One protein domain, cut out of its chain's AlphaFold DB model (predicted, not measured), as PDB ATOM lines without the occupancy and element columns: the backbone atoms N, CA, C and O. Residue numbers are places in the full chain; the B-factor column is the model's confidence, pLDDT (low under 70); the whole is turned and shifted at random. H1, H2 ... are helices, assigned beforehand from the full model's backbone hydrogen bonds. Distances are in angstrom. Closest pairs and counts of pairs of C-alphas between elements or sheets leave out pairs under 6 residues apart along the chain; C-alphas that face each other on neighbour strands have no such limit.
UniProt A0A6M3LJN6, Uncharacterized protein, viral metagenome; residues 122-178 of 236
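This is residues 122 to 178 of the 236 residues of an uncharacterized protein of viral metagenome (UniProt A0A6M3LJN6). Residues 160 to 178 of helix H3 stick out as an arm from a small body, where H2 makes a corner with H3 and a loop leads in from H1. The printed part has 57 residues with helices H1, H2, H3 and no named strand: all helix. It is loose, radius of gyration of the C-alphas 14.7 A, spanning 45 by 25 by 16 A.

Find C-alpha 122 at (-33.785, 26.234, -5.711), where H1, residues 122 to 127, begins. H2, residues 141 to 151, runs 15.1 A; H3, residues 153 to 178, runs 36.9 A to C-alpha 178 at (-2.142, 18.425, 8.495).

Look at Met 148 and Trp 156, the closest C-alphas of H2 and H3, 5.8 A apart. These helices only just touch, only at the corner, with 3 pairs of C-alphas within 8 A, H3 with residues 155 to 156 alone. They run opposite ways at a steep tilt of 61 degrees. H1 is apart from both. In each helix every O i to N i+4 pair is within hydrogen-bond range.

The printed part has no cut, the link H1 to H2 is long, and no printed residue is under 70 in pLDDT.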
ATOM      1  N   ARG A 122     -32.825  25.134  -5.696       90.75
ATOM      2  CA  ARG A 122     -33.785  26.234  -5.711       90.75
ATOM      3  C   ARG A 122     -34.052  26.814  -4.326       90.75
ATOM      4  O   ARG A 122     -34.037  28.031  -4.175       90.75
ATOM      5  N   GLU A 123     -34.273  25.953  -3.338       91.31
ATOM      6  CA  GLU A 123     -34.589  26.366  -1.966       91.31
ATOM      7  C   GLU A 123     -33.451  27.186  -1.350       91.31
ATOM      8  O   GLU A 123     -33.691  28.222  -0.727       91.31
ATOM      9  N   HIS A 124     -32.204  26.778  -1.608       91.69
ATOM     10  CA  HIS A 124     -31.014  27.516  -1.191       91.69
ATOM     11  C   HIS A 124     -30.983  28.914  -1.815       91.69
ATOM     12  O   HIS A 124     -30.863  29.916  -1.110       91.69
ATOM     13  N   TYR A 125     -31.183  29.010  -3.130       91.81
ATOM     14  CA  TYR A 125     -31.184  30.297  -3.828       91.81
ATOM     15  C   TYR A 125     -32.362  31.202  -3.448       91.81
ATOM     16  O   TYR A 125     -32.200  32.424  -3.401       91.81
ATOM     17  N   ASP A 126     -33.525  30.630  -3.137       92.31
ATOM     18  CA  ASP A 126     -34.678  31.382  -2.641       92.31
ATOM     19  C   ASP A 126     -34.414  31.942  -1.234       92.31
ATOM     20  O   ASP A 126     -34.776  33.087  -0.963       92.31
ATOM     21  N   SER A 127     -33.700  31.204  -0.372       92.50
ATOM     22  CA  SER A 127     -33.281  31.695   0.952       92.50
ATOM     23  C   SER A 127     -32.312  32.885   0.871       92.50
ATOM     24  O   SER A 127     -32.377  33.804   1.688       92.50
ATOM     25  N   LEU A 128     -31.474  32.917  -0.171       89.75
ATOM     26  CA  LEU A 128     -30.584  34.037  -0.491       89.75
ATOM     27  C   LEU A 128     -31.320  35.210  -1.169       89.75
ATOM     28  O   LEU A 128     -30.733  36.273  -1.385       89.75
ATOM     29  N   GLY A 129     -32.602  35.042  -1.508       92.19
ATOM     30  CA  GLY A 129     -33.438  36.064  -2.136       92.19
ATOM     31  C   GLY A 129     -33.239  36.209  -3.648       92.19
ATOM     32  O   GLY A 129     -33.561  37.261  -4.212       92.19
ATOM     33  N   PHE A 130     -32.702  35.192  -4.332       93.00
ATOM     34  CA  PHE A 130     -32.507  35.236  -5.783       93.00
ATOM     35  C   PHE A 130     -33.805  34.978  -6.551       93.00
ATOM     36  O   PHE A 130     -34.643  34.155  -6.196       93.00
ATOM     37  N   ARG A 131     -33.983  35.694  -7.666       91.75
ATOM     38  CA  ARG A 131     -35.188  35.572  -8.500       91.75
ATOM     39  C   ARG A 131     -35.125  34.341  -9.399       91.75
ATOM     40  O   ARG A 131     -34.060  33.951  -9.869       91.75
ATOM     41  N   ALA A 132     -36.294  33.772  -9.708       92.56
ATOM     42  CA  ALA A 132     -36.399  32.692 -10.685       92.56
ATOM     43  C   ALA A 132     -36.080  33.158 -12.105       92.56
ATOM     44  O   ALA A 132     -36.648  34.140 -12.585       92.56
ATOM     45  N   CYS A 133     -35.229  32.405 -12.800       93.31
ATOM     46  CA  CYS A 133     -35.022  32.563 -14.230       93.31
ATOM     47  C   CYS A 133     -35.899  31.558 -14.998       93.31
ATOM     48  O   CYS A 133     -35.768  30.356 -14.776       93.31
ATOM     49  N   PRO A 134     -36.748  32.000 -15.946       90.69
ATOM     50  CA  PRO A 134     -37.587  31.102 -16.747       90.69
ATOM     51  C   PRO A 134     -36.823  30.422 -17.897       90.69
ATOM     52  O   PRO A 134     -37.427  29.779 -18.751       90.69
ATOM     53  N   LYS A 135     -35.501  30.612 -18.009       89.19
ATOM     54  CA  LYS A 135     -34.750  30.134 -19.171       89.19
ATOM     55  C   LYS A 135     -34.403  28.649 -19.055       89.19
ATOM     56  O   LYS A 135     -33.580  28.254 -18.231       89.19
ATOM     57  N   GLU A 136     -34.970  27.869 -19.970       89.94
ATOM     58  CA  GLU A 136     -34.834  26.407 -20.032       89.94
ATOM     59  C   GLU A 136     -34.075  25.880 -21.265       89.94
ATOM     60  O   GLU A 136     -33.778  24.694 -21.355       89.94
ATOM     61  N   ASN A 137     -33.768  26.744 -22.238       87.56
ATOM     62  CA  ASN A 137     -33.367  26.329 -23.586       87.56
ATOM     63  C   ASN A 137     -31.888  26.590 -23.931       87.56
ATOM     64  O   ASN A 137     -31.568  27.007 -25.049       87.56
ATOM     65  N   ILE A 138     -30.974  26.388 -22.978       87.75
ATOM     66  CA  ILE A 138     -29.539  26.682 -23.139       87.75
ATOM     67  C   ILE A 138     -28.808  25.476 -23.743       87.75
ATOM     68  O   ILE A 138     -29.022  24.341 -23.322       87.75
ATOM     69  N   THR A 139     -27.973  25.687 -24.770       88.62
ATOM     70  CA  THR A 139     -27.404  24.593 -25.588       88.62
ATOM     71  C   THR A 139     -26.281  23.831 -24.903       88.62
ATOM     72  O   THR A 139     -26.145  22.633 -25.132       88.62
ATOM     73  N   SER A 140     -25.475  24.489 -24.071       89.75
ATOM     74  CA  SER A 140     -24.342  23.855 -23.395       89.75
ATOM     75  C   SER A 140     -24.174  24.364 -21.962       89.75
ATOM     76  O   SER A 140     -24.554  25.502 -21.679       89.75
ATOM     77  N   PRO A 141     -23.545  23.587 -21.061       90.56
ATOM     78  CA  PRO A 141     -23.262  24.035 -19.694       90.56
ATOM     79  C   PRO A 141     -22.385  25.296 -19.665       90.56
ATOM     80  O   PRO A 141     -22.592  26.191 -18.852       90.56
ATOM     81  N   TYR A 142     -21.460  25.441 -20.618       93.12
ATOM     82  CA  TYR A 142     -20.683  26.673 -20.772       93.12
ATOM     83  C   TYR A 142     -21.568  27.888 -21.095       93.12
ATOM     84  O   TYR A 142     -21.354  28.985 -20.586       93.12
ATOM     85  N   GLN A 143     -22.605  27.717 -21.915       91.62
ATOM     86  CA  GLN A 143     -23.561  28.794 -22.159       91.62
ATOM     87  C   GLN A 143     -24.423  29.101 -20.927       91.62
ATOM     88  O   GLN A 143     -24.881  30.234 -20.801       91.62
ATOM     89  N   VAL A 144     -24.617  28.146 -20.005       93.19
ATOM     90  CA  VAL A 144     -25.291  28.399 -18.720       93.19
ATOM     91  C   VAL A 144     -24.446  29.337 -17.865       93.19
ATOM     92  O   VAL A 144     -24.961  30.346 -17.387       93.19
ATOM     93  N   THR A 145     -23.138  29.088 -17.748       93.12
ATOM     94  CA  THR A 145     -22.246  29.977 -16.983       93.12
ATOM     95  C   THR A 145     -22.143  31.365 -17.621       93.12
ATOM     96  O   THR A 145     -22.194  32.372 -16.920       93.12
ATOM     97  N   GLN A 146     -22.096  31.457 -18.952       94.12
ATOM     98  CA  GLN A 146     -22.146  32.745 -19.658       94.12
ATOM     99  C   GLN A 146     -23.490  33.464 -19.485       94.12
ATOM    100  O   GLN A 146     -23.537  34.687 -19.325       94.12
ATOM    101  N   HIS A 147     -24.600  32.725 -19.493       94.81
ATOM    102  CA  HIS A 147     -25.922  33.280 -19.224       94.81
ATOM    103  C   HIS A 147     -26.000  33.852 -17.806       94.81
ATOM    104  O   HIS A 147     -26.468  34.977 -17.647       94.81
ATOM    105  N   MET A 148     -25.466  33.139 -16.813       94.38
ATOM    106  CA  MET A 148     -25.364  33.629 -15.439       94.38
ATOM    107  C   MET A 148     -24.515  34.899 -15.358       94.38
ATOM    108  O   MET A 148     -25.001  35.926 -14.903       94.38
ATOM    109  N   LYS A 149     -23.299  34.890 -15.914       93.81
ATOM    110  CA  LYS A 149     -22.401  36.059 -15.899       93.81
ATOM    111  C   LYS A 149     -22.998  37.302 -16.562       93.81
ATOM    112  O   LYS A 149     -22.737  38.418 -16.124       93.81
ATOM    113  N   SER A 150     -23.783  37.124 -17.626       93.94
ATOM    114  CA  SER A 150     -24.343  38.239 -18.400       93.94
ATOM    115  C   SER A 150     -25.701  38.728 -17.895       93.94
ATOM    116  O   SER A 150     -25.929  39.935 -17.849       93.94
ATOM    117  N   ARG A 151     -26.622  37.822 -17.543       93.38
ATOM    118  CA  ARG A 151     -28.003  38.165 -17.152       93.38
ATOM    119  C   ARG A 151     -28.220  38.192 -15.642       93.38
ATOM    120  O   ARG A 151     -29.029  38.991 -15.191       93.38
ATOM    121  N   HIS A 152     -27.480  37.380 -14.892       94.56
ATOM    122  CA  HIS A 152     -27.587  37.223 -13.439       94.56
ATOM    123  C   HIS A 152     -26.252  37.537 -12.767       94.56
ATOM    124  O   HIS A 152     -25.708  36.742 -12.004       94.56
ATOM    125  N   ARG A 153     -25.658  38.679 -13.133       93.88
ATOM    126  CA  ARG A 153     -24.284  39.001 -12.734       93.88
ATOM    127  C   ARG A 153     -24.126  39.040 -11.212       93.88
ATOM    128  O   ARG A 153     -23.141  38.531 -10.696       93.88
ATOM    129  N   ARG A 154     -25.103  39.616 -10.508       93.56
ATOM    130  CA  ARG A 154     -25.067  39.780  -9.046       93.56
ATOM    131  C   ARG A 154     -25.230  38.443  -8.330       93.56
ATOM    132  O   ARG A 154     -24.483  38.149  -7.407       93.56
ATOM    133  N   GLU A 155     -26.180  37.637  -8.785       93.19
ATOM    134  CA  GLU A 155     -26.452  36.309  -8.245       93.19
ATOM    135  C   GLU A 155     -25.266  35.375  -8.510       93.19
ATOM    136  O   GLU A 155     -24.831  34.660  -7.616       93.19
ATOM    137  N   TRP A 156     -24.668  35.446  -9.704       94.69
ATOM    138  CA  TRP A 156     -23.454  34.700 -10.031       94.69
ATOM    139  C   TRP A 156     -22.273  35.092  -9.139       94.69
ATOM    140  O   TRP A 156     -21.588  34.216  -8.628       94.69
ATOM    141  N   GLU A 157     -22.037  36.389  -8.920       95.00
ATOM    142  CA  GLU A 157     -20.976  36.860  -8.019       95.00
ATOM    143  C   GLU A 157     -21.174  36.357  -6.579       95.00
ATOM    144  O   GLU A 157     -20.193  36.065  -5.901       95.00
ATOM    145  N   ALA A 158     -22.417  36.245  -6.106       93.75
ATOM    146  CA  ALA A 158     -22.718  35.716  -4.779       93.75
ATOM    147  C   ALA A 158     -22.500  34.197  -4.690       93.75
ATOM    148  O   ALA A 158     -21.840  33.741  -3.761       93.75
ATOM    149  N   ILE A 159     -22.973  33.434  -5.681       92.75
ATOM    150  CA  ILE A 159     -22.767  31.976  -5.759       92.75
ATOM    151  C   ILE A 159     -21.275  31.644  -5.875       92.75
ATOM    152  O   ILE A 159     -20.780  30.722  -5.232       92.75
ATOM    153  N   GLU A 160     -20.538  32.407  -6.683       93.88
ATOM    154  CA  GLU A 160     -19.096  32.220  -6.834       93.88
ATOM    155  C   GLU A 160     -18.362  32.542  -5.530       93.88
ATOM    156  O   GLU A 160     -17.477  31.794  -5.129       93.88
ATOM    157  N   LYS A 161     -18.754  33.614  -4.826       94.56
ATOM    158  CA  LYS A 161     -18.187  33.932  -3.509       94.56
ATOM    159  C   LYS A 161     -18.419  32.800  -2.517       94.56
ATOM    160  O   LYS A 161     -17.451  32.353  -1.914       94.56
ATOM    161  N   GLU A 162     -19.647  32.295  -2.426       92.81
ATOM    162  CA  GLU A 162     -19.989  31.162  -1.561       92.81
ATOM    163  C   GLU A 162     -19.132  29.928  -1.876       92.81
ATOM    164  O   GLU A 162     -18.550  29.345  -0.963       92.81
ATOM    165  N   ARG A 163     -18.952  29.587  -3.160       92.56
ATOM    166  CA  ARG A 163     -18.033  28.511  -3.570       92.56
ATOM    167  C   ARG A 163     -16.598  28.771  -3.135       92.56
ATOM    168  O   ARG A 163     -15.982  27.898  -2.538       92.56
ATOM    169  N   THR A 164     -16.066  29.960  -3.411       95.38
ATOM    170  CA  THR A 164     -14.679  30.276  -3.048       95.38
ATOM    171  C   THR A 164     -14.465  30.303  -1.538       95.38
ATOM    172  O   THR A 164     -13.384  29.963  -1.067       95.38
ATOM    173  N   ASP A 165     -15.470  30.706  -0.764       94.06
ATOM    174  CA  ASP A 165     -15.386  30.736   0.690       94.06
ATOM    175  C   ASP A 165     -15.495  29.326   1.279       94.06
ATOM    176  O   ASP A 165     -14.747  29.015   2.205       94.06
ATOM    177  N   ALA A 166     -16.322  28.449   0.699       94.31
ATOM    178  CA  ALA A 166     -16.352  27.029   1.041       94.31
ATOM    179  C   ALA A 166     -14.999  26.350   0.761       94.31
ATOM    180  O   ALA A 166     -14.418  25.765   1.672       94.31
ATOM    181  N   GLU A 167     -14.440  26.532  -0.442       94.12
ATOM    182  CA  GLU A 167     -13.122  25.995  -0.822       94.12
ATOM    183  C   GLU A 167     -12.020  26.506   0.135       94.12
ATOM    184  O   GLU A 167     -11.229  25.729   0.666       94.12
ATOM    185  N   ARG A 168     -12.018  27.804   0.481       95.56
ATOM    186  CA  ARG A 168     -11.064  28.368   1.460       95.56
ATOM    187  C   ARG A 168     -11.237  27.814   2.874       95.56
ATOM    188  O   ARG A 168     -10.257  27.746   3.621       95.56
ATOM    189  N   LEU A 169     -12.463  27.520   3.300       95.00
ATOM    190  CA  LEU A 169     -12.730  26.948   4.621       95.00
ATOM    191  C   LEU A 169     -12.262  25.494   4.687       95.00
ATOM    192  O   LEU A 169     -11.642  25.115   5.683       95.00
ATOM    193  N   GLU A 170     -12.492  24.726   3.624       94.38
ATOM    194  CA  GLU A 170     -11.984  23.364   3.464       94.38
ATOM    195  C   GLU A 170     -10.452  23.342   3.455       94.38
ATOM    196  O   GLU A 170      -9.858  22.585   4.221       94.38
ATOM    197  N   ASP A 171      -9.803  24.246   2.717       94.38
ATOM    198  CA  ASP A 171      -8.342  24.373   2.697       94.38
ATOM    199  C   ASP A 171      -7.773  24.698   4.083       94.38
ATOM    200  O   ASP A 171      -6.810  24.078   4.538       94.38
ATOM    201  N   ARG A 172      -8.380  25.649   4.807       95.62
ATOM    202  CA  ARG A 172      -7.966  25.978   6.183       95.62
ATOM    203  C   ARG A 172      -8.174  24.801   7.130       95.62
ATOM    204  O   ARG A 172      -7.366  24.610   8.038       95.62
ATOM    205  N   ALA A 173      -9.254  24.040   6.962       95.31
ATOM    206  CA  ALA A 173      -9.512  22.850   7.762       95.31
ATOM    207  C   ALA A 173      -8.480  21.754   7.461       95.31
ATOM    208  O   ALA A 173      -7.895  21.203   8.394       95.31
ATOM    209  N   ALA A 174      -8.179  21.506   6.185       94.69
ATOM    210  CA  ALA A 174      -7.167  20.551   5.750       94.69
ATOM    211  C   ALA A 174      -5.765  20.934   6.252       94.69
ATOM    212  O   ALA A 174      -5.053  20.088   6.790       94.69
ATOM    213  N   GLN A 175      -5.389  22.215   6.171       92.81
ATOM    214  CA  GLN A 175      -4.120  22.723   6.709       92.81
ATOM    215  C   GLN A 175      -4.021  22.539   8.225       92.81
ATOM    216  O   GLN A 175      -2.982  22.109   8.724       92.81
ATOM    217  N   LYS A 176      -5.102  22.816   8.968       94.38
ATOM    218  CA  LYS A 176      -5.145  22.577  10.418       94.38
ATOM    219  C   LYS A 176      -4.994  21.095  10.753       94.38
ATOM    220  O   LYS A 176      -4.208  20.769  11.636       94.38
ATOM    221  N   MET A 177      -5.685  20.208  10.033       93.12
ATOM    222  CA  MET A 177      -5.555  18.759  10.232       93.12
ATOM    223  C   MET A 177      -4.139  18.264   9.919       93.12
ATOM    224  O   MET A 177      -3.591  17.462  10.673       93.12
ATOM    225  N   LEU A 178      -3.521  18.765   8.845       92.69
ATOM    226  CA  LEU A 178      -2.142  18.425   8.495       92.69
ATOM    227  C   LEU A 178      -1.163  18.905   9.573       92.69
ATOM    228  O   LEU A 178      -0.310  18.135  10.009       92.69
TER     229      LEU A 178